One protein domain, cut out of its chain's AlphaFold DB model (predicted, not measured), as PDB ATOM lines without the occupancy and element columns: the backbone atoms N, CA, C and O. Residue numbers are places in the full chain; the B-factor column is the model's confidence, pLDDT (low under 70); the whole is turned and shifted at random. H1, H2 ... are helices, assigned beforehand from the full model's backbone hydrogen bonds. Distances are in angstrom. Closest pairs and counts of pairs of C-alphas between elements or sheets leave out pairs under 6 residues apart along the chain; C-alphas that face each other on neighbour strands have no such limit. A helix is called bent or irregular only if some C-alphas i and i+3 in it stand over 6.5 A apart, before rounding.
ATOM      1  N   PHE A 458     117.320  84.100 114.456       95.88
ATOM      2  CA  PHE A 458     116.809  82.890 115.076       95.88
ATOM      3  C   PHE A 458     115.491  82.466 114.420       95.88
ATOM      4  O   PHE A 458     114.510  83.212 114.451       95.88
ATOM      5  N   TYR A 459     115.473  81.223 113.950       98.00
ATOM      6  CA  TYR A 459     114.274  80.444 113.679       98.00
ATOM      7  C   TYR A 459     114.407  79.099 114.390       98.00
ATOM      8  O   TYR A 459     115.504  78.540 114.469       98.00
ATOM      9  N   ALA A 460     113.297  78.550 114.884       98.19
ATOM     10  CA  ALA A 460     113.272  77.277 115.613       98.19
ATOM     11  C   ALA A 460     113.857  76.097 114.811       98.19
ATOM     12  O   ALA A 460     114.280  75.095 115.391       98.19
ATOM     13  N   THR A 461     113.947  76.237 113.486       98.06
ATOM     14  CA  THR A 461     114.568  75.260 112.589       98.06
ATOM     15  C   THR A 461     116.047  75.006 112.862       98.06
ATOM     16  O   THR A 461     116.532  73.921 112.540       98.06
ATOM     17  N   ILE A 462     116.740  75.915 113.562       97.62
ATOM     18  CA  ILE A 462     118.118  75.716 114.042       97.62
ATOM     19  C   ILE A 462     118.284  74.445 114.889       97.62
ATOM     20  O   ILE A 462     119.383  73.911 114.983       97.62
ATOM     21  N   ALA A 463     117.216  73.944 115.516       97.75
ATOM     22  CA  ALA A 463     117.260  72.748 116.356       97.75
ATOM     23  C   ALA A 463     116.819  71.463 115.637       97.75
ATOM     24  O   ALA A 463     117.035  70.372 116.163       97.75
ATOM     25  N   ILE A 464     116.228  71.555 114.441       98.44
ATOM     26  CA  ILE A 464     115.693  70.390 113.714       98.44
ATOM     27  C   ILE A 464     116.767  69.337 113.395       98.44
ATOM     28  O   ILE A 464     116.467  68.151 113.530       98.44
ATOM     29  N   PRO A 465     118.031  69.686 113.080       98.31
ATOM     30  CA  PRO A 465     119.058  68.664 112.877       98.31
ATOM     31  C   PRO A 465     119.339  67.817 114.127       98.31
ATOM     32  O   PRO A 465     119.789  66.683 113.989       98.31
ATOM     33  N   LEU A 466     119.040  68.312 115.342       97.38
ATOM     34  CA  LEU A 466     119.101  67.492 116.560       97.38
ATOM     35  C   LEU A 466     117.994  66.433 116.578       97.38
ATOM     36  O   LEU A 466     118.248  65.289 116.944       97.38
ATOM     37  N   PHE A 467     116.781  66.808 116.162       98.00
ATOM     38  CA  PHE A 467     115.631  65.906 116.072       98.00
ATOM     39  C   PHE A 467     115.869  64.779 115.060       98.00
ATOM     40  O   PHE A 467     115.654  63.609 115.380       98.00
ATOM     41  N   THR A 468     116.379  65.119 113.874       97.56
ATOM     42  CA  THR A 468     116.633  64.149 112.796       97.56
ATOM     43  C   THR A 468     117.991  63.461 112.888       97.56
ATOM     44  O   THR A 468     118.310  62.646 112.030       97.56
ATOM     45  N   ARG A 469     118.806  63.806 113.899       94.50
ATOM     46  CA  ARG A 469     120.188  63.328 114.078       94.50
ATOM     47  C   ARG A 469     121.090  63.542 112.857       94.50
ATOM     48  O   ARG A 469     122.089  62.849 112.677       94.50
ATOM     49  N   CYS A 470     120.819  64.580 112.064       96.00
ATOM     50  CA  CYS A 470     121.672  64.974 110.942       96.00
ATOM     51  C   CYS A 470     122.924  65.751 111.396       96.00
ATOM     52  O   CYS A 470     123.204  66.861 110.947       96.00
ATOM     53  N   TYR A 471     123.688  65.177 112.321       93.81
ATOM     54  CA  TYR A 471     124.948  65.713 112.831       93.81
ATOM     55  C   TYR A 471     125.862  64.566 113.270       93.81
ATOM     56  O   TYR A 471     125.437  63.417 113.385       93.81
ATOM     57  N   HIS A 472     127.146  64.847 113.475       90.25
ATOM     58  CA  HIS A 472     128.089  63.830 113.928       90.25
ATOM     59  C   HIS A 472     127.773  63.413 115.364       90.25
ATOM     60  O   HIS A 472     127.991  64.184 116.292       90.25
ATOM     61  N   SER A 473     127.311  62.178 115.562       80.44
ATOM     62  CA  SER A 473     126.962  61.651 116.892       80.44
ATOM     63  C   SER A 473     128.143  61.604 117.870       80.44
ATOM     64  O   SER A 473     127.941  61.683 119.077       80.44
ATOM     65  N   ILE A 474     129.381  61.544 117.365       85.50
ATOM     66  CA  ILE A 474     130.595  61.647 118.192       85.50
ATOM     67  C   ILE A 474     130.789  63.050 118.797       85.50
ATOM     68  O   ILE A 474     131.512  63.206 119.782       85.50
ATOM     69  N   ASP A 475     130.127  64.077 118.258       85.69
ATOM     70  CA  ASP A 475     130.142  65.428 118.811       85.69
ATOM     71  C   ASP A 475     129.096  65.583 119.922       85.69
ATOM     72  O   ASP A 475     128.015  66.154 119.754       85.69
ATOM     73  N   LEU A 476     129.456  65.087 121.107       84.81
ATOM     74  CA  LEU A 476     128.608  65.108 122.306       84.81
ATOM     75  C   LEU A 476     128.247  66.527 122.793       84.81
ATOM     76  O   LEU A 476     127.367  66.689 123.643       84.81
ATOM     77  N   GLN A 477     128.924  67.560 122.281       89.56
ATOM     78  CA  GLN A 477     128.690  68.960 122.640       89.56
ATOM     79  C   GLN A 477     127.776  69.685 121.646       89.56
ATOM     80  O   GLN A 477     127.362  70.813 121.923       89.56
ATOM     81  N   GLN A 478     127.430  69.072 120.508       92.44
ATOM     82  CA  GLN A 478     126.630  69.725 119.471       92.44
ATOM     83  C   GLN A 478     125.268  70.200 119.991       92.44
ATOM     84  O   GLN A 478     124.894  71.349 119.757       92.44
ATOM     85  N   SER A 479     124.548  69.360 120.741       94.12
ATOM     86  CA  SER A 479     123.254  69.731 121.332       94.12
ATOM     87  C   SER A 479     123.381  70.875 122.340       94.12
ATOM     88  O   SER A 479     122.549  71.780 122.351       94.12
ATOM     89  N   GLU A 480     124.458  70.897 123.128       93.31
ATOM     90  CA  GLU A 480     124.729  71.972 124.083       93.31
ATOM     91  C   GLU A 480     125.056  73.299 123.390       93.31
ATOM     92  O   GLU A 480     124.555  74.343 123.810       93.31
ATOM     93  N   ARG A 481     125.852  73.286 122.312       92.94
ATOM     94  CA  ARG A 481     126.154  74.504 121.545       92.94
ATOM     95  C   ARG A 481     124.893  75.113 120.946       92.94
ATOM     96  O   ARG A 481     124.664  76.304 121.122       92.94
ATOM     97  N   ILE A 482     124.044  74.294 120.326       95.94
ATOM     98  CA  ILE A 482     122.766  74.758 119.771       95.94
ATOM     99  C   ILE A 482     121.867  75.309 120.875       95.94
ATOM    100  O   ILE A 482     121.338  76.409 120.731       95.94
ATOM    101  N   PHE A 483     121.757  74.613 122.012       95.56
ATOM    102  CA  PHE A 483     121.003  75.112 123.160       95.56
ATOM    103  C   PHE A 483     121.517  76.481 123.630       95.56
ATOM    104  O   PHE A 483     120.717  77.381 123.870       95.56
ATOM    105  N   ARG A 484     122.838  76.682 123.723       93.88
ATOM    106  CA  ARG A 484     123.430  77.982 124.091       93.88
ATOM    107  C   ARG A 484     123.124  79.071 123.061       93.88
ATOM    108  O   ARG A 484     122.785  80.185 123.451       93.88
ATOM    109  N   THR A 485     123.189  78.763 121.766       95.25
ATOM    110  CA  THR A 485     122.810  79.702 120.697       95.25
ATOM    111  C   THR A 485     121.344  80.130 120.831       95.25
ATOM    112  O   THR A 485     121.037  81.321 120.784       95.25
ATOM    113  N   MET A 486     120.439  79.183 121.101       96.56
ATOM    114  CA  MET A 486     119.026  79.467 121.383       96.56
ATOM    115  C   MET A 486     118.849  80.312 122.655       96.56
ATOM    116  O   MET A 486     118.094  81.285 122.669       96.56
ATOM    117  N   GLU A 487     119.572  79.977 123.725       94.44
ATOM    118  CA  GLU A 487     119.537  80.706 124.996       94.44
ATOM    119  C   GLU A 487     119.942  82.172 124.816       94.44
ATOM    120  O   GLU A 487     119.266  83.068 125.329       94.44
ATOM    121  N   ARG A 488     120.989  82.433 124.025       91.56
ATOM    122  CA  ARG A 488     121.449  83.790 123.702       91.56
ATOM    123  C   ARG A 488     120.481  84.569 122.832       91.56
ATOM    124  O   ARG A 488     120.289  85.757 123.080       91.56
ATOM    125  N   ALA A 489     119.823  83.903 121.885       93.94
ATOM    126  CA  ALA A 489     118.725  84.498 121.128       93.94
ATOM    127  C   ALA A 489     117.537  84.902 122.028       93.94
ATOM    128  O   ALA A 489     116.662  85.651 121.605       93.94
ATOM    129  N   GLY A 490     117.515  84.457 123.292       94.25
ATOM    130  CA  GLY A 490     116.541  84.875 124.297       94.25
ATOM    131  C   GLY A 490     115.252  84.061 124.284       94.25
ATOM    132  O   GLY A 490     114.378  84.315 125.105       94.25
ATOM    133  N   VAL A 491     115.160  83.042 123.432       95.19
ATOM    134  CA  VAL A 491     113.933  82.271 123.157       95.19
ATOM    135  C   VAL A 491     113.415  81.531 124.392       95.19
ATOM    136  O   VAL A 491     112.230  81.269 124.548       95.19
ATOM    137  N   PHE A 492     114.321  81.222 125.319       93.56
ATOM    138  CA  PHE A 492     114.033  80.550 126.580       93.56
ATOM    139  C   PHE A 492     113.456  81.467 127.663       93.56
ATOM    140  O   PHE A 492     112.972  80.959 128.680       93.56
ATOM    141  N   LYS A 493     113.462  82.788 127.445       91.00
ATOM    142  CA  LYS A 493     112.811  83.772 128.323       91.00
ATOM    143  C   LYS A 493     111.289  83.770 128.161       91.00
ATOM    144  O   LYS A 493     110.596  84.128 129.107       91.00
ATOM    145  N   GLU A 494     110.778  83.318 127.016       91.25
ATOM    146  CA  GLU A 494     109.343  83.303 126.718       91.25
ATOM    147  C   GLU A 494     108.615  82.263 127.571       91.25
ATOM    148  O   GLU A 494     108.942  81.090 127.458       91.25
ATOM    149  N   PRO A 495     107.657  82.616 128.440       85.88
ATOM    150  CA  PRO A 495     107.123  81.706 129.460       85.88
ATOM    151  C   PRO A 495     106.339  80.503 128.911       85.88
ATOM    152  O   PRO A 495     106.294  79.469 129.572       85.88
ATOM    153  N   GLY A 496     105.755  80.611 127.717       88.19
ATOM    154  CA  GLY A 496     104.823  79.634 127.152       88.19
ATOM    155  C   GLY A 496     105.444  78.508 126.320       88.19
ATOM    156  O   GLY A 496     104.726  77.612 125.890       88.19
ATOM    157  N   GLY A 497     106.753  78.558 126.054       93.12
ATOM    158  CA  GLY A 497     107.438  77.652 125.126       93.12
ATOM    159  C   GLY A 497     108.518  78.373 124.332       93.12
ATOM    160  O   GLY A 497     108.902  79.486 124.681       93.12
ATOM    161  N   VAL A 498     109.007  77.746 123.265       96.75
ATOM    162  CA  VAL A 498     109.933  78.365 122.311       96.75
ATOM    163  C   VAL A 498     109.126  78.988 121.163       96.75
ATOM    164  O   VAL A 498     108.295  78.289 120.568       96.75
ATOM    165  N   PRO A 499     109.323  80.283 120.847       97.31
ATOM    166  CA  PRO A 499     108.688  80.920 119.698       97.31
ATOM    167  C   PRO A 499     109.293  80.420 118.382       97.31
ATOM    168  O   PRO A 499     110.410  79.909 118.334       97.31
ATOM    169  N   THR A 500     108.554  80.608 117.294       97.88
ATOM    170  CA  THR A 500     108.966  80.218 115.935       97.88
ATOM    171  C   THR A 500     110.195  80.985 115.460       97.88
ATOM    172  O   THR A 500     111.114  80.401 114.883       97.88
ATOM    173  N   SER A 501     110.219  82.284 115.747       97.38
ATOM    174  CA  SER A 501     111.313  83.219 115.494       97.38
ATOM    175  C   SER A 501     111.336  84.270 116.610       97.38
ATOM    176  O   SER A 501     110.496  84.242 117.512       97.38
ATOM    177  N   MET A 502     112.283  85.209 116.558       95.94
ATOM    178  CA  MET A 502     112.267  86.423 117.396       95.94
ATOM    179  C   MET A 502     111.810  87.671 116.620       95.94
ATOM    180  O   MET A 502     111.923  88.789 117.122       95.94
ATOM    181  N   VAL A 503     111.307  87.494 115.395       94.88
ATOM    182  CA  VAL A 503     110.866  88.575 114.507       94.88
ATOM    183  C   VAL A 503     109.349  88.699 114.600       94.88
ATOM    184  O   VAL A 503     108.641  87.711 114.453       94.88
ATOM    185  N   ASN A 504     108.837  89.905 114.852       93.00
ATOM    186  CA  ASN A 504     107.396  90.166 114.889       93.00
ATOM    187  C   ASN A 504     106.930  90.732 113.540       93.00
ATOM    188  O   ASN A 504     106.901  91.948 113.351       93.00
ATOM    189  N   SER A 505     106.603  89.843 112.604       92.12
ATOM    190  CA  SER A 505     106.218  90.174 111.222       92.12
ATOM    191  C   SER A 505     104.700  90.280 111.000       92.12
ATOM    192  O   SER A 505     104.257  90.493 109.874       92.12
ATOM    193  N   ALA A 506     103.897  90.063 112.051       90.31
ATOM    194  CA  ALA A 506     102.454  89.783 111.991       90.31
ATOM    195  C   ALA A 506     102.050  88.488 111.245       90.31
ATOM    196  O   ALA A 506     100.866  88.140 111.226       90.31
ATOM    197  N   GLN A 507     103.005  87.744 110.674       94.88
ATOM    198  CA  GLN A 507     102.744  86.437 110.079       94.88
ATOM    199  C   GLN A 507     102.622  85.347 111.151       94.88
ATOM    200  O   GLN A 507     103.088  85.493 112.282       94.88
ATOM    201  N   GLN A 508     101.969  84.236 110.808       94.06
ATOM    202  CA  GLN A 508     101.645  83.201 111.791       94.06
ATOM    203  C   GLN A 508     102.843  82.342 112.224       94.06
ATOM    204  O   GLN A 508     102.884  81.889 113.371       94.06
ATOM    205  N   TRP A 509     103.838  82.153 111.356       97.44
ATOM    206  CA  TRP A 509     105.066  81.407 111.652       97.44
ATOM    207  C   TRP A 509     106.194  82.338 112.108       97.44
ATOM    208  O   TRP A 509     107.312  82.283 111.603       97.44
ATOM    209  N   ASP A 510     105.886  83.203 113.074       96.94
ATOM    210  CA  ASP A 510     106.805  84.182 113.650       96.94
ATOM    211  C   ASP A 510     106.437  84.535 115.095       96.94
ATOM    212  O   ASP A 510     105.431  84.066 115.638       96.94
ATOM    213  N   TYR A 511     107.271  85.344 115.751       95.88
ATOM    214  CA  TYR A 511     106.989  85.834 117.098       95.88
ATOM    215  C   TYR A 511     105.646  86.599 117.138       95.88
ATOM    216  O   TYR A 511     105.416  87.460 116.288       95.88
ATOM    217  N   PRO A 512     104.769  86.364 118.140       95.31
ATOM    218  CA  PRO A 512     105.002  85.623 119.383       95.31
ATOM    219  C   PRO A 512     104.533  84.161 119.359       95.31
ATOM    220  O   PRO A 512     104.373  83.560 120.424       95.31
ATOM    221  N   ASN A 513     104.245  83.590 118.193       96.81
ATOM    222  CA  ASN A 513     103.662  82.258 118.113       96.81
ATOM    223  C   ASN A 513     104.722  81.171 118.316       96.81
ATOM    224  O   ASN A 513     105.788  81.185 117.699       96.81
ATOM    225  N   GLY A 514     104.391  80.192 119.151       97.06
ATOM    226  CA  GLY A 514     105.033  78.886 119.212       97.06
ATOM    227  C   GLY A 514     104.076  77.818 118.690       97.06
ATOM    228  O   GLY A 514     102.875  77.841 118.980       97.06
ATOM    229  N   TRP A 515     104.624  76.878 117.924       98.00
ATOM    230  CA  TRP A 515     103.864  75.795 117.306       98.00
ATOM    231  C   TRP A 515     104.205  74.454 117.965       98.00
ATOM    232  O   TRP A 515     105.386  74.226 118.276       98.00
ATOM    233  N   PRO A 516     103.211  73.566 118.174       98.12
ATOM    234  CA  PRO A 516     103.444  72.246 118.758       98.12
ATOM    235  C   PRO A 516     104.520  71.431 118.023       98.12
ATOM    236  O   PRO A 516     105.441  70.983 118.707       98.12
ATOM    237  N   PRO A 517     104.510  71.321 116.675       98.56
ATOM    238  CA  PRO A 517     105.586  70.693 115.905       98.56
ATOM    239  C   PRO A 517     107.005  71.128 116.277       98.56
ATOM    240  O   PRO A 517     107.891  70.307 116.505       98.56
ATOM    241  N   LEU A 518     107.231  72.442 116.357       98.75
ATOM    242  CA  LEU A 518     108.563  73.014 116.550       98.75
ATOM    243  C   LEU A 518     109.055  72.802 117.976       98.75
ATOM    244  O   LEU A 518     110.201  72.408 118.186       98.75
ATOM    245  N   ASN A 519     108.172  73.020 118.954       98.62
ATOM    246  CA  ASN A 519     108.486  72.765 120.356       98.62
ATOM    247  C   ASN A 519     108.781  71.279 120.579       98.62
ATOM    248  O   ASN A 519     109.776  70.955 121.226       98.62
ATOM    249  N   HIS A 520     107.973  70.392 119.993       98.75
ATOM    250  CA  HIS A 520     108.190  68.949 120.044       98.75
ATOM    251  C   HIS A 520     109.549  68.551 119.470       98.75
ATOM    252  O   HIS A 520     110.329  67.926 120.179       98.75
ATOM    253  N   MET A 521     109.892  68.988 118.253       98.81
ATOM    254  CA  MET A 521     111.186  68.661 117.641       98.81
ATOM    255  C   MET A 521     112.378  69.180 118.460       98.81
ATOM    256  O   MET A 521     113.365  68.464 118.620       98.81
ATOM    257  N   ILE A 522     112.295  70.387 119.034       98.75
ATOM    258  CA  ILE A 522     113.341  70.910 119.932       98.75
ATOM    259  C   ILE A 522     113.494  70.011 121.165       98.75
ATOM    260  O   ILE A 522     114.609  69.610 121.508       98.75
ATOM    261  N   ILE A 523     112.385  69.704 121.843       98.69
ATOM    262  CA  ILE A 523     112.377  68.865 123.047       98.69
ATOM    263  C   ILE A 523     112.947  67.486 122.721       98.69
ATOM    264  O   ILE A 523     113.836  67.003 123.422       98.69
ATOM    265  N   GLU A 524     112.480  66.876 121.637       98.19
ATOM    266  CA  GLU A 524     112.850  65.526 121.246       98.19
ATOM    267  C   GLU A 524     114.311  65.433 120.800       98.19
ATOM    268  O   GLU A 524     115.025  64.518 121.213       98.19
ATOM    269  N   GLY A 525     114.808  66.420 120.049       97.44
ATOM    270  CA  GLY A 525     116.222  66.504 119.682       97.44
ATOM    271  C   GLY A 525     117.147  66.600 120.900       97.44
ATOM    272  O   GLY A 525     118.193  65.950 120.947       97.44
ATOM    273  N   LEU A 526     116.750  67.350 121.932       97.06
ATOM    274  CA  LEU A 526     117.506  67.433 123.186       97.06
ATOM    275  C   LEU A 526     117.389  66.143 124.016       97.06
ATOM    276  O   LEU A 526     118.395  65.674 124.559       97.06
ATOM    277  N   ARG A 527     116.194  65.544 124.087       96.50
ATOM    278  CA  ARG A 527     115.919  64.296 124.822       96.50
ATOM    279  C   ARG A 527     116.694  63.113 124.244       96.50
ATOM    280  O   ARG A 527     117.228  62.309 124.999       96.50
ATOM    281  N   ARG A 528     116.775  63.015 122.916       93.00
ATOM    282  CA  ARG A 528     117.492  61.946 122.203       93.00
ATOM    283  C   ARG A 528     119.001  62.158 122.133       93.00
ATOM    284  O   ARG A 528     119.684  61.296 121.578       93.00
ATOM    285  N   SER A 529     119.523  63.276 122.635       90.75
ATOM    286  CA  SER A 529     120.965  63.508 122.674       90.75
ATOM    287  C   SER A 529     121.638  62.661 123.760       90.75
ATOM    288  O   SER A 529     121.044  62.386 124.802       90.75
ATOM    289  N   ASP A 530     122.910  62.309 123.562       87.50
ATOM    290  CA  ASP A 530     123.719  61.574 124.552       87.50
ATOM    291  C   ASP A 530     124.178  62.456 125.736       87.50
ATOM    292  O   ASP A 530     124.905  62.020 126.632       87.50
ATOM    293  N   ASN A 531     123.744  63.721 125.769       89.75
ATOM    294  CA  ASN A 531     124.122  64.691 126.783       89.75
ATOM    295  C   ASN A 531     123.056  64.766 127.891       89.75
ATOM    296  O   ASN A 531     121.982  65.345 127.719       89.75
ATOM    297  N   LYS A 532     123.382  64.235 129.078       91.12
ATOM    298  CA  LYS A 532     122.483  64.219 130.251       91.12
ATOM    299  C   LYS A 532     121.981  65.609 130.657       91.12
ATOM    300  O   LYS A 532     120.851  65.733 131.125       91.12
ATOM    301  N   LEU A 533     122.798  66.656 130.503       91.06
ATOM    302  CA  LEU A 533     122.362  68.024 130.786       91.06
ATOM    303  C   LEU A 533     121.274  68.447 129.795       91.06
ATOM    304  O   LEU A 533     120.261  69.004 130.211       91.06
ATOM    305  N   MET A 534     121.441  68.138 128.508       94.62
ATOM    306  CA  MET A 534     120.443  68.441 127.479       94.62
ATOM    307  C   MET A 534     119.161  67.629 127.653       94.62
ATOM    308  O   MET A 534     118.082  68.189 127.501       94.62
ATOM    309  N   GLN A 535     119.239  66.375 128.102       94.38
ATOM    310  CA  GLN A 535     118.051  65.598 128.477       94.38
ATOM    311  C   GLN A 535     117.267  66.255 129.630       94.38
ATOM    312  O   GLN A 535     116.039  66.336 129.583       94.38
ATOM    313  N   LYS A 536     117.956  66.811 130.640       91.38
ATOM    314  CA  LYS A 536     117.309  67.613 131.699       91.38
ATOM    315  C   LYS A 536     116.679  68.894 131.139       91.38
ATOM    316  O   LYS A 536     115.582  69.267 131.550       91.38
ATOM    317  N   LYS A 537     117.344  69.565 130.190       93.81
ATOM    318  CA  LYS A 537     116.796  70.747 129.502       93.81
ATOM    319  C   LYS A 537     115.588  70.407 128.621       93.81
ATOM    320  O   LYS A 537     114.666  71.213 128.552       93.81
ATOM    321  N   ALA A 538     115.555  69.223 128.015       96.75
ATOM    322  CA  ALA A 538     114.400  68.722 127.278       96.75
ATOM    323  C   ALA A 538     113.183  68.589 128.197       96.75
ATOM    324  O   ALA A 538     112.124  69.126 127.890       96.75
ATOM    325  N   PHE A 539     113.352  67.962 129.366       94.75
ATOM    326  CA  PHE A 539     112.276  67.836 130.351       94.75
ATOM    327  C   PHE A 539     111.787  69.201 130.868       94.75
ATOM    328  O   PHE A 539     110.584  69.427 131.013       94.75
ATOM    329  N   TRP A 540     112.711  70.140 131.087       91.81
ATOM    330  CA  TRP A 540     112.386  71.528 131.420       91.81
ATOM    331  C   TRP A 540     111.499  72.194 130.350       91.81
ATOM    332  O   TRP A 540     110.449  72.746 130.684       91.81
ATOM    333  N   LEU A 541     111.873  72.102 129.068       94.75
ATOM    334  CA  LEU A 541     111.080  72.643 127.958       94.75
ATOM    335  C   LEU A 541     109.737  71.922 127.784       94.75
ATOM    336  O   LEU A 541     108.727  72.583 127.553       94.75
ATOM    337  N   ALA A 542     109.706  70.598 127.951       96.50
ATOM    338  CA  ALA A 542     108.482  69.803 127.896       96.50
ATOM    339  C   ALA A 542     107.486  70.236 128.972       96.50
ATOM    340  O   ALA A 542     106.335  70.526 128.663       96.50
ATOM    341  N   THR A 543     107.946  70.363 130.218       91.75
ATOM    342  CA  THR A 543     107.121  70.821 131.346       91.75
ATOM    343  C   THR A 543     106.550  72.205 131.060       91.75
ATOM    344  O   THR A 543     105.349  72.435 131.181       91.75
ATOM    345  N   LYS A 544     107.401  73.122 130.594       90.12
ATOM    346  CA  LYS A 544     107.002  74.480 130.225       90.12
ATOM    347  C   LYS A 544     105.919  74.497 129.143       90.12
ATOM    348  O   LYS A 544     104.910  75.177 129.315       90.12
ATOM    349  N   TRP A 545     106.100  73.745 128.058       94.75
ATOM    350  CA  TRP A 545     105.144  73.670 126.949       94.75
ATOM    351  C   TRP A 545     103.819  73.017 127.368       94.75
ATOM    352  O   TRP A 545     102.753  73.601 127.162       94.75
ATOM    353  N   VAL A 546     103.874  71.845 128.009       94.56
ATOM    354  CA  VAL A 546     102.693  71.068 128.420       94.56
ATOM    355  C   VAL A 546     101.834  71.857 129.406       94.56
ATOM    356  O   VAL A 546     100.636  72.023 129.174       94.56
ATOM    357  N   LEU A 547     102.433  72.419 130.462       90.38
ATOM    358  CA  LEU A 547     101.686  73.183 131.465       90.38
ATOM    359  C   LEU A 547     101.106  74.481 130.890       90.38
ATOM    360  O   LEU A 547     100.001  74.883 131.255       90.38
ATOM    361  N   SER A 548     101.806  75.114 129.949       89.81
ATOM    362  CA  SER A 548     101.305  76.295 129.236       89.81
ATOM    363  C   SER A 548     100.060  75.968 128.410       89.81
ATOM    364  O   SER A 548      99.042  76.651 128.531       89.81
ATOM    365  N   ASN A 549     100.098  74.880 127.641       92.44
ATOM    366  CA  ASN A 549      98.954  74.402 126.864       92.44
ATOM    367  C   ASN A 549      97.782  74.010 127.776       92.44
ATOM    368  O   ASN A 549      96.639  74.375 127.497       92.44
ATOM    369  N   TYR A 550      98.066  73.346 128.901       91.19
ATOM    370  CA  TYR A 550      97.045  72.961 129.871       91.19
ATOM    371  C   TYR A 550      96.332  74.170 130.490       91.19
ATOM    372  O   TYR A 550      95.110  74.166 130.650       91.19
ATOM    373  N   ARG A 551      97.073  75.244 130.794       86.81
ATOM    374  CA  ARG A 551      96.500  76.503 131.298       86.81
ATOM    375  C   ARG A 551      95.530  77.126 130.291       86.81
ATOM    376  O   ARG A 551      94.462  77.575 130.705       86.81
ATOM    377  N   VAL A 552      95.862  77.114 128.996       88.81
ATOM    378  CA  VAL A 552      94.950  77.591 127.939       88.81
ATOM    379  C   VAL A 552      93.707  76.711 127.874       88.81
ATOM    380  O   VAL A 552      92.596  77.223 127.994       88.81
ATOM    381  N   TYR A 553      93.899  75.393 127.780       89.44
ATOM    382  CA  TYR A 553      92.816  74.410 127.738       89.44
ATOM    383  C   TYR A 553      91.826  74.606 128.896       89.44
ATOM    384  O   TYR A 553      90.620  74.661 128.681       89.44
ATOM    385  N   ARG A 554      92.326  74.789 130.123       86.31
ATOM    386  CA  ARG A 554      91.497  75.002 131.318       86.31
ATOM    387  C   ARG A 554      90.764  76.339 131.370       86.31
ATOM    388  O   ARG A 554      89.795  76.453 132.117       86.31
ATOM    389  N   SER A 555      91.266  77.358 130.680       83.56
ATOM    390  CA  SER A 555      90.654  78.691 130.687       83.56
ATOM    391  C   SER A 555      89.439  78.804 129.758       83.56
ATOM    392  O   SER A 555      88.637  79.721 129.915       83.56
ATOM    393  N   GLU A 556      89.279  77.857 128.833       79.06
ATOM    394  CA  GLU A 556      88.203  77.807 127.840       79.06
ATOM    395  C   GLU A 556      86.994  77.005 128.381       79.06
ATOM    396  O   GLU A 556      87.125  75.854 128.798       79.06
ATOM    397  N   VAL A 557      85.797  77.607 128.374       68.94
ATOM    398  CA  VAL A 557      84.532  77.048 128.912       68.94
ATOM    399  C   VAL A 557      83.516  76.909 127.764       68.94
ATOM    400  O   VAL A 557      83.453  77.817 126.937       68.94
ATOM    401  N   PRO A 558      82.675  75.849 127.682       60.41
ATOM    402  CA  PRO A 558      82.442  74.767 128.653       60.41
ATOM    403  C   PRO A 558      83.318  73.515 128.474       60.41
ATOM    404  O   PRO A 558      83.298  72.644 129.339       60.41
ATOM    405  N   LYS A 559      84.076  73.412 127.376       65.56
ATOM    406  CA  LYS A 559      85.052  72.345 127.116       65.56
ATOM    407  C   LYS A 559      86.345  72.985 126.620       65.56
ATOM    408  O   LYS A 559      86.292  73.799 125.703       65.56
ATOM    409  N   GLY A 560      87.481  72.592 127.193       80.81
ATOM    410  CA  GLY A 560      88.775  73.147 126.815       80.81
ATOM    411  C   GLY A 560      89.102  72.896 125.342       80.81
ATOM    412  O   GLY A 560      89.060  71.749 124.870       80.81
ATOM    413  N   ASN A 561      89.402  73.962 124.603       85.88
ATOM    414  CA  ASN A 561      89.853  73.871 123.219       85.88
ATOM    415  C   ASN A 561      91.366  73.658 123.167       85.88
ATOM    416  O   ASN A 561      92.122  74.233 123.952       85.88
ATOM    417  N   MET A 562      91.792  72.837 122.212       92.06
ATOM    418  CA  MET A 562      93.187  72.735 121.797       92.06
ATOM    419  C   MET A 562      93.332  73.511 120.496       92.06
ATOM    420  O   MET A 562      92.488  73.383 119.606       92.06
ATOM    421  N   TRP A 563      94.361  74.342 120.413       92.75
ATOM    422  CA  TRP A 563      94.538  75.302 119.330       92.75
ATOM    423  C   TRP A 563      95.668  74.872 118.404       92.75
ATOM    424  O   TRP A 563      96.595  74.180 118.819       92.75
ATOM    425  N   GLU A 564      95.591  75.316 117.156       91.88
ATOM    426  CA  GLU A 564      96.628  75.154 116.132       91.88
ATOM    427  C   GLU A 564      98.007  75.659 116.611       91.88
ATOM    428  O   GLU A 564      99.021  74.994 116.412       91.88
ATOM    429  N   LYS A 565      98.033  76.816 117.286       94.00
ATOM    430  CA  LYS A 565      99.241  77.547 117.707       94.00
ATOM    431  C   LYS A 565      98.989  78.391 118.959       94.00
ATOM    432  O   LYS A 565      97.842  78.737 119.256       94.00
ATOM    433  N   TYR A 566     100.053  78.760 119.675       93.88
ATOM    434  CA  TYR A 566      99.976  79.431 120.982       93.88
ATOM    435  C   TYR A 566     100.889  80.657 121.051       93.88
ATOM    436  O   TYR A 566     102.030  80.610 120.603       93.88
ATOM    437  N   ALA A 567     100.420  81.745 121.663       92.75
ATOM    438  CA  ALA A 567     101.264  82.900 121.960       92.75
ATOM    439  C   ALA A 567     102.157  82.593 123.174       92.75
ATOM    440  O   ALA A 567     101.668  82.529 124.304       92.75
ATOM    441  N   VAL A 568     103.462  82.405 122.955       92.62
ATOM    442  CA  VAL A 568     104.386  81.931 124.006       92.62
ATOM    443  C   VAL A 568     104.921  83.038 124.909       92.62
ATOM    444  O   VAL A 568     105.515  82.758 125.946       92.62
ATOM    445  N   ASN A 569     104.680  84.298 124.563       89.25
ATOM    446  CA  ASN A 569     105.215  85.452 125.285       89.25
ATOM    447  C   ASN A 569     104.433  85.847 126.546       89.25
ATOM    448  O   ASN A 569     104.773  86.819 127.221       89.25
ATOM    449  N   LYS A 570     103.361  85.120 126.874       80.12
ATOM    450  CA  LYS A 570     102.510  85.396 128.036       80.12
ATOM    451  C   LYS A 570     102.492  84.221 128.998       80.12
ATOM    452  O   LYS A 570     102.370  83.071 128.601       80.12
ATOM    453  N   PHE A 571     102.544  84.548 130.287       65.62
ATOM    454  CA  PHE A 571     102.467  83.586 131.385       65.62
ATOM    455  C   PHE A 571     101.170  82.772 131.383       65.62
ATOM    456  O   PHE A 571     101.179  81.576 131.677       65.62
ATOM    457  N   LYS A 572     100.050  83.450 131.102       67.19
ATOM    458  CA  LYS A 572      98.780  82.830 130.726       67.19
ATOM    459  C   LYS A 572      98.774  82.871 129.202       67.19
ATOM    460  O   LYS A 572      98.445  83.929 128.653       67.19
ATOM    461  N   PRO A 573      99.255  81.812 128.529       65.94
ATOM    462  CA  PRO A 573      99.312  81.812 127.084       65.94
ATOM    463  C   PRO A 573      97.884  81.937 126.565       65.94
ATOM    464  O   PRO A 573      96.924  81.546 127.229       65.94
ATOM    465  N   ASN A 574      97.745  82.518 125.387       76.81
ATOM    466  CA  ASN A 574      96.481  82.515 124.670       76.81
ATOM    467  C   ASN A 574      96.686  81.740 123.368       76.81
ATOM    468  O   ASN A 574      97.827  81.433 122.999       76.81
ATOM    469  N   LYS A 575      95.600  81.457 122.653       82.75
ATOM    470  CA  LYS A 575      95.699  81.046 121.253       82.75
ATOM    471  C   LYS A 575      96.567  82.051 120.482       82.75
ATOM    472  O   LYS A 575      96.517  83.256 120.749       82.75
ATOM    473  N   GLY A 576      97.414  81.548 119.589       77.62
ATOM    474  CA  GLY A 576      98.226  82.399 118.721       77.62
ATOM    475  C   GLY A 576      97.365  83.147 117.699       77.62
ATOM    476  O   GLY A 576      96.166  82.894 117.574       77.62
ATOM    477  N   VAL A 577      97.974  84.092 116.985       83.38
ATOM    478  CA  VAL A 577      97.291  85.009 116.048       83.38
ATOM    479  C   VAL A 577      98.131  85.250 114.790       83.38
ATOM    480  O   VAL A 577      99.284  84.835 114.743       83.38
ATOM    481  N   GLY A 578      97.588  85.956 113.798       79.62
ATOM    482  CA  GLY A 578      98.307  86.333 112.575       79.62
ATOM    483  C   GLY A 578      98.174  85.307 111.449       79.62
ATOM    484  O   GLY A 578      97.610  84.229 111.647       79.62
ATOM    485  N   GLY A 579      98.708  85.657 110.277       80.44
ATOM    486  CA  GLY A 579      98.514  84.911 109.028       80.44
ATOM    487  C   GLY A 579      97.252  85.325 108.263       80.44
ATOM    488  O   GLY A 579      96.651  86.358 108.547       80.44
ATOM    489  N   GLU A 580      96.878  84.522 107.264       77.69
ATOM    490  CA  GLU A 580      95.782  84.830 106.328       77.69
ATOM    491  C   GLU A 580      94.397  84.329 106.782       77.69
ATOM    492  O   GLU A 580      93.402  84.605 106.117       77.69
ATOM    493  N   TYR A 581      94.315  83.608 107.905       77.50
ATOM    494  CA  TYR A 581      93.066  83.061 108.443       77.50
ATOM    495  C   TYR A 581      93.050  83.034 109.981       77.50
ATOM    496  O   TYR A 581      94.087  83.055 110.647       77.50
ATOM    497  N   GLU A 582      91.845  82.965 110.553       78.44
ATOM    498  CA  GLU A 582      91.624  82.880 112.001       78.44
ATOM    499  C   GLU A 582      92.162  81.572 112.598       78.44
ATOM    500  O   GLU A 582      92.060  80.504 112.001       78.44
ATOM    501  N   VAL A 583      92.695  81.622 113.818       80.94
ATOM    502  CA  VAL A 583      93.268  80.440 114.486       80.94
ATOM    503  C   VAL A 583      92.255  79.294 114.643       80.94
ATOM    504  O   VAL A 583      91.124  79.495 115.096       80.94
ATOM    505  N   GLN A 584      92.680  78.074 114.305       85.94
ATOM    506  CA  GLN A 584      91.810  76.894 114.272       85.94
ATOM    507  C   GLN A 584      91.828  76.098 115.586       85.94
ATOM    508  O   GLN A 584      92.838  76.048 116.296       85.94
ATOM    509  N   SER A 585      90.699  75.455 115.901       82.31
ATOM    510  CA  SER A 585      90.539  74.574 117.068       82.31
ATOM    511  C   SER A 585      90.437  73.102 116.658       82.31
ATOM    512  O   SER A 585      89.985  72.768 115.562       82.31
ATOM    513  N   GLY A 586      90.868  72.213 117.549       80.25
ATOM    514  CA  GLY A 586      90.864  70.766 117.344       80.25
ATOM    515  C   GLY A 586      91.915  70.089 118.224       80.25
ATOM    516  O   GLY A 586      91.558  69.320 119.111       80.25
ATOM    517  N   PHE A 587      93.209  70.380 118.091       91.88
ATOM    518  CA  PHE A 587      93.898  70.413 116.798       91.88
ATOM    519  C   PHE A 587      94.846  69.205 116.777       91.88
ATOM    520  O   PHE A 587      95.544  68.966 117.764       91.88
ATOM    521  N   GLY A 588      94.847  68.426 115.695       95.94
ATOM    522  CA  GLY A 588      95.425  67.082 115.620       95.94
ATOM    523  C   GLY A 588      96.874  67.001 116.095       95.94
ATOM    524  O   GLY A 588      97.167  66.224 117.005       95.94
ATOM    525  N   TRP A 589      97.767  67.849 115.572       97.62
ATOM    526  CA  TRP A 589      99.162  67.856 116.025       97.62
ATOM    527  C   TRP A 589      99.324  68.281 117.488       97.62
ATOM    528  O   TRP A 589     100.291  67.889 118.128       97.62
ATOM    529  N   THR A 590      98.392  69.046 118.062       97.88
ATOM    530  CA  THR A 590      98.557  69.643 119.395       97.88
ATOM    531  C   THR A 590      98.204  68.570 120.392       97.88
ATOM    532  O   THR A 590      98.957  68.307 121.321       97.88
ATOM    533  N   ASN A 591      97.087  67.891 120.127       97.88
ATOM    534  CA  ASN A 591      96.671  66.702 120.849       97.88
ATOM    535  C   ASN A 591      97.788  65.655 120.795       97.88
ATOM    536  O   ASN A 591      98.190  65.139 121.833       97.88
ATOM    537  N   GLY A 592      98.342  65.413 119.603       98.56
ATOM    538  CA  GLY A 592      99.397  64.431 119.400       98.56
ATOM    539  C   GLY A 592     100.699  64.741 120.134       98.56
ATOM    540  O   GLY A 592     101.207  63.891 120.860       98.56
ATOM    541  N   VAL A 593     101.191  65.979 120.031       98.75
ATOM    542  CA  VAL A 593     102.382  66.446 120.759       98.75
ATOM    543  C   VAL A 593     102.185  66.358 122.268       98.75
ATOM    544  O   VAL A 593     103.088  65.917 122.973       98.75
ATOM    545  N   ILE A 594     101.031  66.783 122.790       98.56
ATOM    546  CA  ILE A 594     100.787  66.744 124.235       98.56
ATOM    547  C   ILE A 594     100.712  65.304 124.738       98.56
ATOM    548  O   ILE A 594     101.318  65.008 125.765       98.56
ATOM    549  N   LEU A 595     100.023  64.410 124.024       98.69
ATOM    550  CA  LEU A 595      99.948  62.997 124.396       98.69
ATOM    551  C   LEU A 595     101.335  62.342 124.391       98.69
ATOM    552  O   LEU A 595     101.694  61.715 125.382       98.69
ATOM    553  N   ASP A 596     102.139  62.561 123.347       98.69
ATOM    554  CA  ASP A 596     103.511  62.039 123.251       98.69
ATOM    555  C   ASP A 596     104.427  62.575 124.370       98.69
ATOM    556  O   ASP A 596     105.176  61.822 124.992       98.69
ATOM    557  N   LEU A 597     104.337  63.866 124.706       98.62
ATOM    558  CA  LEU A 597     105.123  64.442 125.803       98.62
ATOM    559  C   LEU A 597     104.657  63.948 127.180       98.62
ATOM    560  O   LEU A 597     105.493  63.727 128.060       98.62
ATOM    561  N   LEU A 598     103.349  63.775 127.382       98.25
ATOM    562  CA  LEU A 598     102.792  63.256 128.629       98.25
ATOM    563  C   LEU A 598     103.130  61.780 128.835       98.25
ATOM    564  O   LEU A 598     103.436  61.405 129.960       98.25
ATOM    565  N   THR A 599     103.151  60.947 127.795       97.31
ATOM    566  CA  THR A 599     103.636  59.563 127.934       97.31
ATOM    567  C   THR A 599     105.147  59.509 128.142       97.31
ATOM    568  O   THR A 599     105.630  58.703 128.932       97.31
ATOM    569  N   THR A 600     105.903  60.408 127.505       97.19
ATOM    570  CA  THR A 600     107.370  60.451 127.617       97.19
ATOM    571  C   THR A 600     107.860  60.912 128.994       97.19
ATOM    572  O   THR A 600     108.876  60.416 129.483       97.19
ATOM    573  N   PHE A 601     107.178  61.878 129.617       96.19
ATOM    574  CA  PHE A 601     107.619  62.523 130.863       96.19
ATOM    575  C   PHE A 601     106.616  62.401 132.023       96.19
ATOM    576  O   PHE A 601     106.837  62.968 133.097       96.19
ATOM    577  N   GLY A 602     105.502  61.692 131.835       92.62
ATOM    578  CA  GLY A 602     104.416  61.581 132.814       92.62
ATOM    579  C   GLY A 602     104.777  60.814 134.083       92.62
ATOM    580  O   GLY A 602     104.059  60.924 135.072       92.62
ATOM    581  N   ASP A 603     105.897  60.090 134.098       92.81
ATOM    582  CA  ASP A 603     106.451  59.437 135.292       92.81
ATOM    583  C   ASP A 603     106.887  60.449 136.368       92.81
ATOM    584  O   ASP A 603     106.903  60.144 137.564       92.81
ATOM    585  N   ARG A 604     107.240  61.665 135.940       90.50
ATOM    586  CA  ARG A 604     107.877  62.688 136.779       90.50
ATOM    587  C   ARG A 604     107.315  64.104 136.606       90.50
ATOM    588  O   ARG A 604     107.679  64.981 137.385       90.50
ATOM    589  N   MET A 605     106.491  64.355 135.590       91.06
ATOM    590  CA  MET A 605     105.816  65.641 135.398       91.06
ATOM    591  C   MET A 605     104.647  65.775 136.378       91.06
ATOM    592  O   MET A 605     103.828  64.868 136.494       91.06
ATOM    593  N   GLU A 606     104.562  66.912 137.063       87.38
ATOM    594  CA  GLU A 606     103.535  67.194 138.071       87.38
ATOM    595  C   GLU A 606     102.896  68.563 137.799       87.38
ATOM    596  O   GLU A 606     103.588  69.515 137.426       87.38
ATOM    597  N   PHE A 607     101.584  68.680 138.015       83.38
ATOM    598  CA  PHE A 607     100.861  69.949 137.995       83.38
ATOM    599  C   PHE A 607     100.624  70.429 139.433       83.38
ATOM    600  O   PHE A 607      99.686  70.008 140.110       83.38
ATOM    601  N   LYS A 608     101.455  71.358 139.916       70.31
ATOM    602  CA  LYS A 608     101.390  71.866 141.300       70.31
ATOM    603  C   LYS A 608     100.465  73.077 141.457       70.31
ATOM    604  O   LYS A 608     100.808  74.018 142.153       70.31
ATOM    605  N   ASN A 609      99.284  73.040 140.832       60.44
ATOM    606  CA  ASN A 609      98.187  74.014 140.994       60.44
ATOM    607  C   ASN A 609      98.622  75.501 141.032       60.44
ATOM    608  O   ASN A 609      98.016  76.346 141.691       60.44
ATOM    609  N   ASP A 610      99.674  75.818 140.293       54.81
ATOM    610  CA  ASP A 610     100.480  77.032 140.338       54.81
ATOM    611  C   ASP A 610      99.972  78.052 139.316       54.81
ATOM    612  O   ASP A 610     100.715  78.611 138.511       54.81
ATOM    613  N   LEU A 611      98.667  78.330 139.350       50.69
ATOM    614  CA  LEU A 611      98.043  79.337 138.480       50.69
ATOM    615  C   LEU A 611      98.627  80.760 138.673       50.69
ATOM    616  O   LEU A 611      98.254  81.669 137.922       50.69
ATOM    617  N   GLU A 612      99.551  80.932 139.629       49.41
ATOM    618  CA  GLU A 612     100.239  82.175 139.990       49.41
ATOM    619  C   GLU A 612     101.792  82.114 139.954       49.41
ATOM    620  O   GLU A 612     102.406  83.170 140.102       49.41
ATOM    621  N   GLU A 613     102.456  80.971 139.685       52.66
ATOM    622  CA  GLU A 613     103.939  80.896 139.609       52.66
ATOM    623  C   GLU A 613     104.515  80.706 138.191       52.66
ATOM    624  O   GLU A 613     103.945  80.027 137.328       52.66
ATOM    625  N   ASP A 614     105.669  81.350 137.932       55.53
ATOM    626  CA  ASP A 614     106.343  81.364 136.622       55.53
ATOM    627  C   ASP A 614     106.600  79.923 136.162       55.53
ATOM    628  O   ASP A 614     107.321  79.202 136.852       55.53
ATOM    629  N   PRO A 615     106.069  79.475 135.006       54.03
ATOM    630  CA  PRO A 615     106.338  78.126 134.514       54.03
ATOM    631  C   PRO A 615     107.842  77.901 134.291       54.03
ATOM    632  O   PRO A 615     108.328  76.779 134.411       54.03
ATOM    633  N   SER A 616     108.620  78.966 134.067       55.91
ATOM    634  CA  SER A 616     110.083  78.901 134.062       55.91
ATOM    635  C   SER A 616     110.684  78.745 135.464       55.91
ATOM    636  O   SER A 616     111.768  78.177 135.568       55.91
ATOM    637  N   ALA A 617     110.032  79.222 136.529       56.38
ATOM    638  CA  ALA A 617     110.432  79.005 137.922       56.38
ATOM    639  C   ALA A 617     110.113  77.576 138.382       56.38
ATOM    640  O   ALA A 617     111.028  76.900 138.847       56.38
ATOM    641  N   VAL A 618     108.901  77.071 138.124       56.06
ATOM    642  CA  VAL A 618     108.527  75.667 138.395       56.06
ATOM    643  C   VAL A 618     109.464  74.714 137.662       56.06
ATOM    644  O   VAL A 618     110.043  73.801 138.249       56.06
ATOM    645  N   ALA A 619     109.741  74.985 136.388       55.81
ATOM    646  CA  ALA A 619     110.652  74.158 135.619       55.81
ATOM    647  C   ALA A 619     112.139  74.340 136.053       55.81
ATOM    648  O   ALA A 619     112.950  73.425 135.899       55.81
ATOM    649  N   LYS A 620     112.533  75.479 136.649       54.94
ATOM    650  CA  LYS A 620     113.868  75.660 137.267       54.94
ATOM    651  C   LYS A 620     114.007  74.908 138.592       54.94
ATOM    652  O   LYS A 620     115.100  74.416 138.872       54.94
ATOM    653  N   GLU A 621     112.945  74.794 139.391       54.94
ATOM    654  CA  GLU A 621     112.933  73.932 140.582       54.94
ATOM    655  C   GLU A 621     113.098  72.459 140.204       54.94
ATOM    656  O   GLU A 621     113.861  71.736 140.842       54.94
ATOM    657  N   VAL A 622     112.495  72.050 139.087       52.03
ATOM    658  CA  VAL A 622     112.638  70.709 138.507       52.03
ATOM    659  C   VAL A 622     114.084  70.381 138.096       52.03
ATOM    660  O   VAL A 622     114.510  69.239 138.231       52.03
ATOM    661  N   ILE A 623     114.886  71.355 137.646       52.09
ATOM    662  CA  ILE A 623     116.322  71.134 137.360       52.09
ATOM    663  C   ILE A 623     117.145  70.992 138.656       52.09
ATOM    664  O   ILE A 623     118.180  70.322 138.648       52.09
ATOM    665  N   LYS A 624     116.708  71.620 139.758       47.94
ATOM    666  CA  LYS A 624     117.366  71.527 141.075       47.94
ATOM    667  C   LYS A 624     117.035  70.230 141.816       47.94
ATOM    668  O   LYS A 624     117.865  69.771 142.594       47.94
ATOM    669  N   ALA A 625     115.858  69.652 141.586       44.78
ATOM    670  CA  ALA A 625     115.491  68.346 142.113       44.78
ATOM    671  C   ALA A 625     116.161  67.246 141.270       44.78
ATOM    672  O   ALA A 625     115.800  67.019 140.117       44.78
ATOM    673  N   GLU A 626     117.171  66.563 141.812       39.66
ATOM    674  CA  GLU A 626     117.639  65.321 141.191       39.66
ATOM    675  C   GLU A 626     116.482  64.305 141.162       39.66
ATOM    676  O   GLU A 626     115.801  64.142 142.177       39.66
ATOM    677  N   PRO A 627     116.226  63.609 140.037       40.84
ATOM    678  CA  PRO A 627     115.302  62.486 140.064       40.84
ATOM    679  C   PRO A 627     115.868  61.388 140.983       40.84
ATOM    680  O   PRO A 627     117.088  61.186 140.992       40.84
ATOM    681  N   PRO A 628     115.021  60.652 141.729       35.59
ATOM    682  CA  PRO A 628     115.475  59.465 142.437       35.59
ATOM    683  C   PRO A 628     116.102  58.504 141.424       35.59
ATOM    684  O   PRO A 628     115.587  58.318 140.317       35.59
TER     685      PRO A 628
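This is residues 458 to 628 of the 685 residues of the protein "Trehalase" of Globodera pallida (UniProt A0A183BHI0). A long helix, H4, runs through the middle, with H3 and H6 packed along opposite sides of it, and H5 packs on both H3 and H4, crossing H4. H1 packs on the side of H3 away from H4, H2 lies toward the end where H4 begins, and long loops, residues 490 to 515 and 556 to 587, are tied together by short antiparallel pairings. The printed part has 171 residues, with six named helices in the order H1 to H6 and no named strand; the class is all helix, though under half of the residues, 80, are in named elements. The whole is compact, with a radius of gyration of the C-alphas of 15.4 A and spans of 49 by 37 by 26 A.

H1 is residues 460 to 467, 11.6 A long, and begins at C-alpha 460 (113.272, 77.277, 115.613). It is irregular: C-alphas 462 and 465 are 7.2 A apart. H2, residues 478 to 489, measures 16.8 A, and H3, residues 516 to 527, 16.0 A. H4, residues 532 to 555, is the longest, 35.0 A, and ends at C-alpha 555 (90.654, 78.691, 130.687). H5, residues 588 to 601, measures 20.0 A. H6, residues 615 to 624, measures 14.4 A and ends at C-alpha 624 (117.366, 71.527, 141.075).

H4 is the hub, touching four helices. H3 and H4 form a helical hairpin at a shallow tilt of 26 degrees; the closest C-alphas, of Arg 527 and Gln 535, are 4.4 A apart. H6 touches H4 at a shallow tilt of 31 degrees, opposite ways, closest at the C-alphas of Trp 540 and Ala 619, 5.2 A. H5 touches H4's residues 539 to 546 at a steep tilt of 50 degrees, closest at the C-alphas of Val 546 and Ile 594, 6.3 A. H5 touches residues 516 to 520 of H3 at a shallow tilt of 24 degrees, closest at the C-alphas of Pro 516 and Thr 590, 5.6 A. H1 touches H3 at a steep tilt of 45 degrees, with the C-alphas of Phe 467 and Gly 525 3.7 A apart. H1 and H2, a helical hairpin, only just touch, with 3 pairs of C-alphas within 8 A, the closest those of Leu 466 and Ser 479, 6.7 A. H2 and H4 also only just touch, with 3 such pairs, closest at Glu 480 and Met 534, 6.5 A. H5 and H6 are apart. In H2, H3, H4, H5 and H6 every O i to N i+4 pair is within hydrogen-bond range; in H1 0 of 4 are, beside 4 of 5 O i to N i+3 pairs.

The C-alphas farthest apart, of Ile 474 and Pro 558, are 51.0 A apart. The printed part has no cut. The links H2 to H3, H4 to H5 and H5 to H6 are long. The mean pLDDT of the printed part is 86.5; residues 557 to 559, 571 to 573 and 609 to 628, which include H6, are under 70.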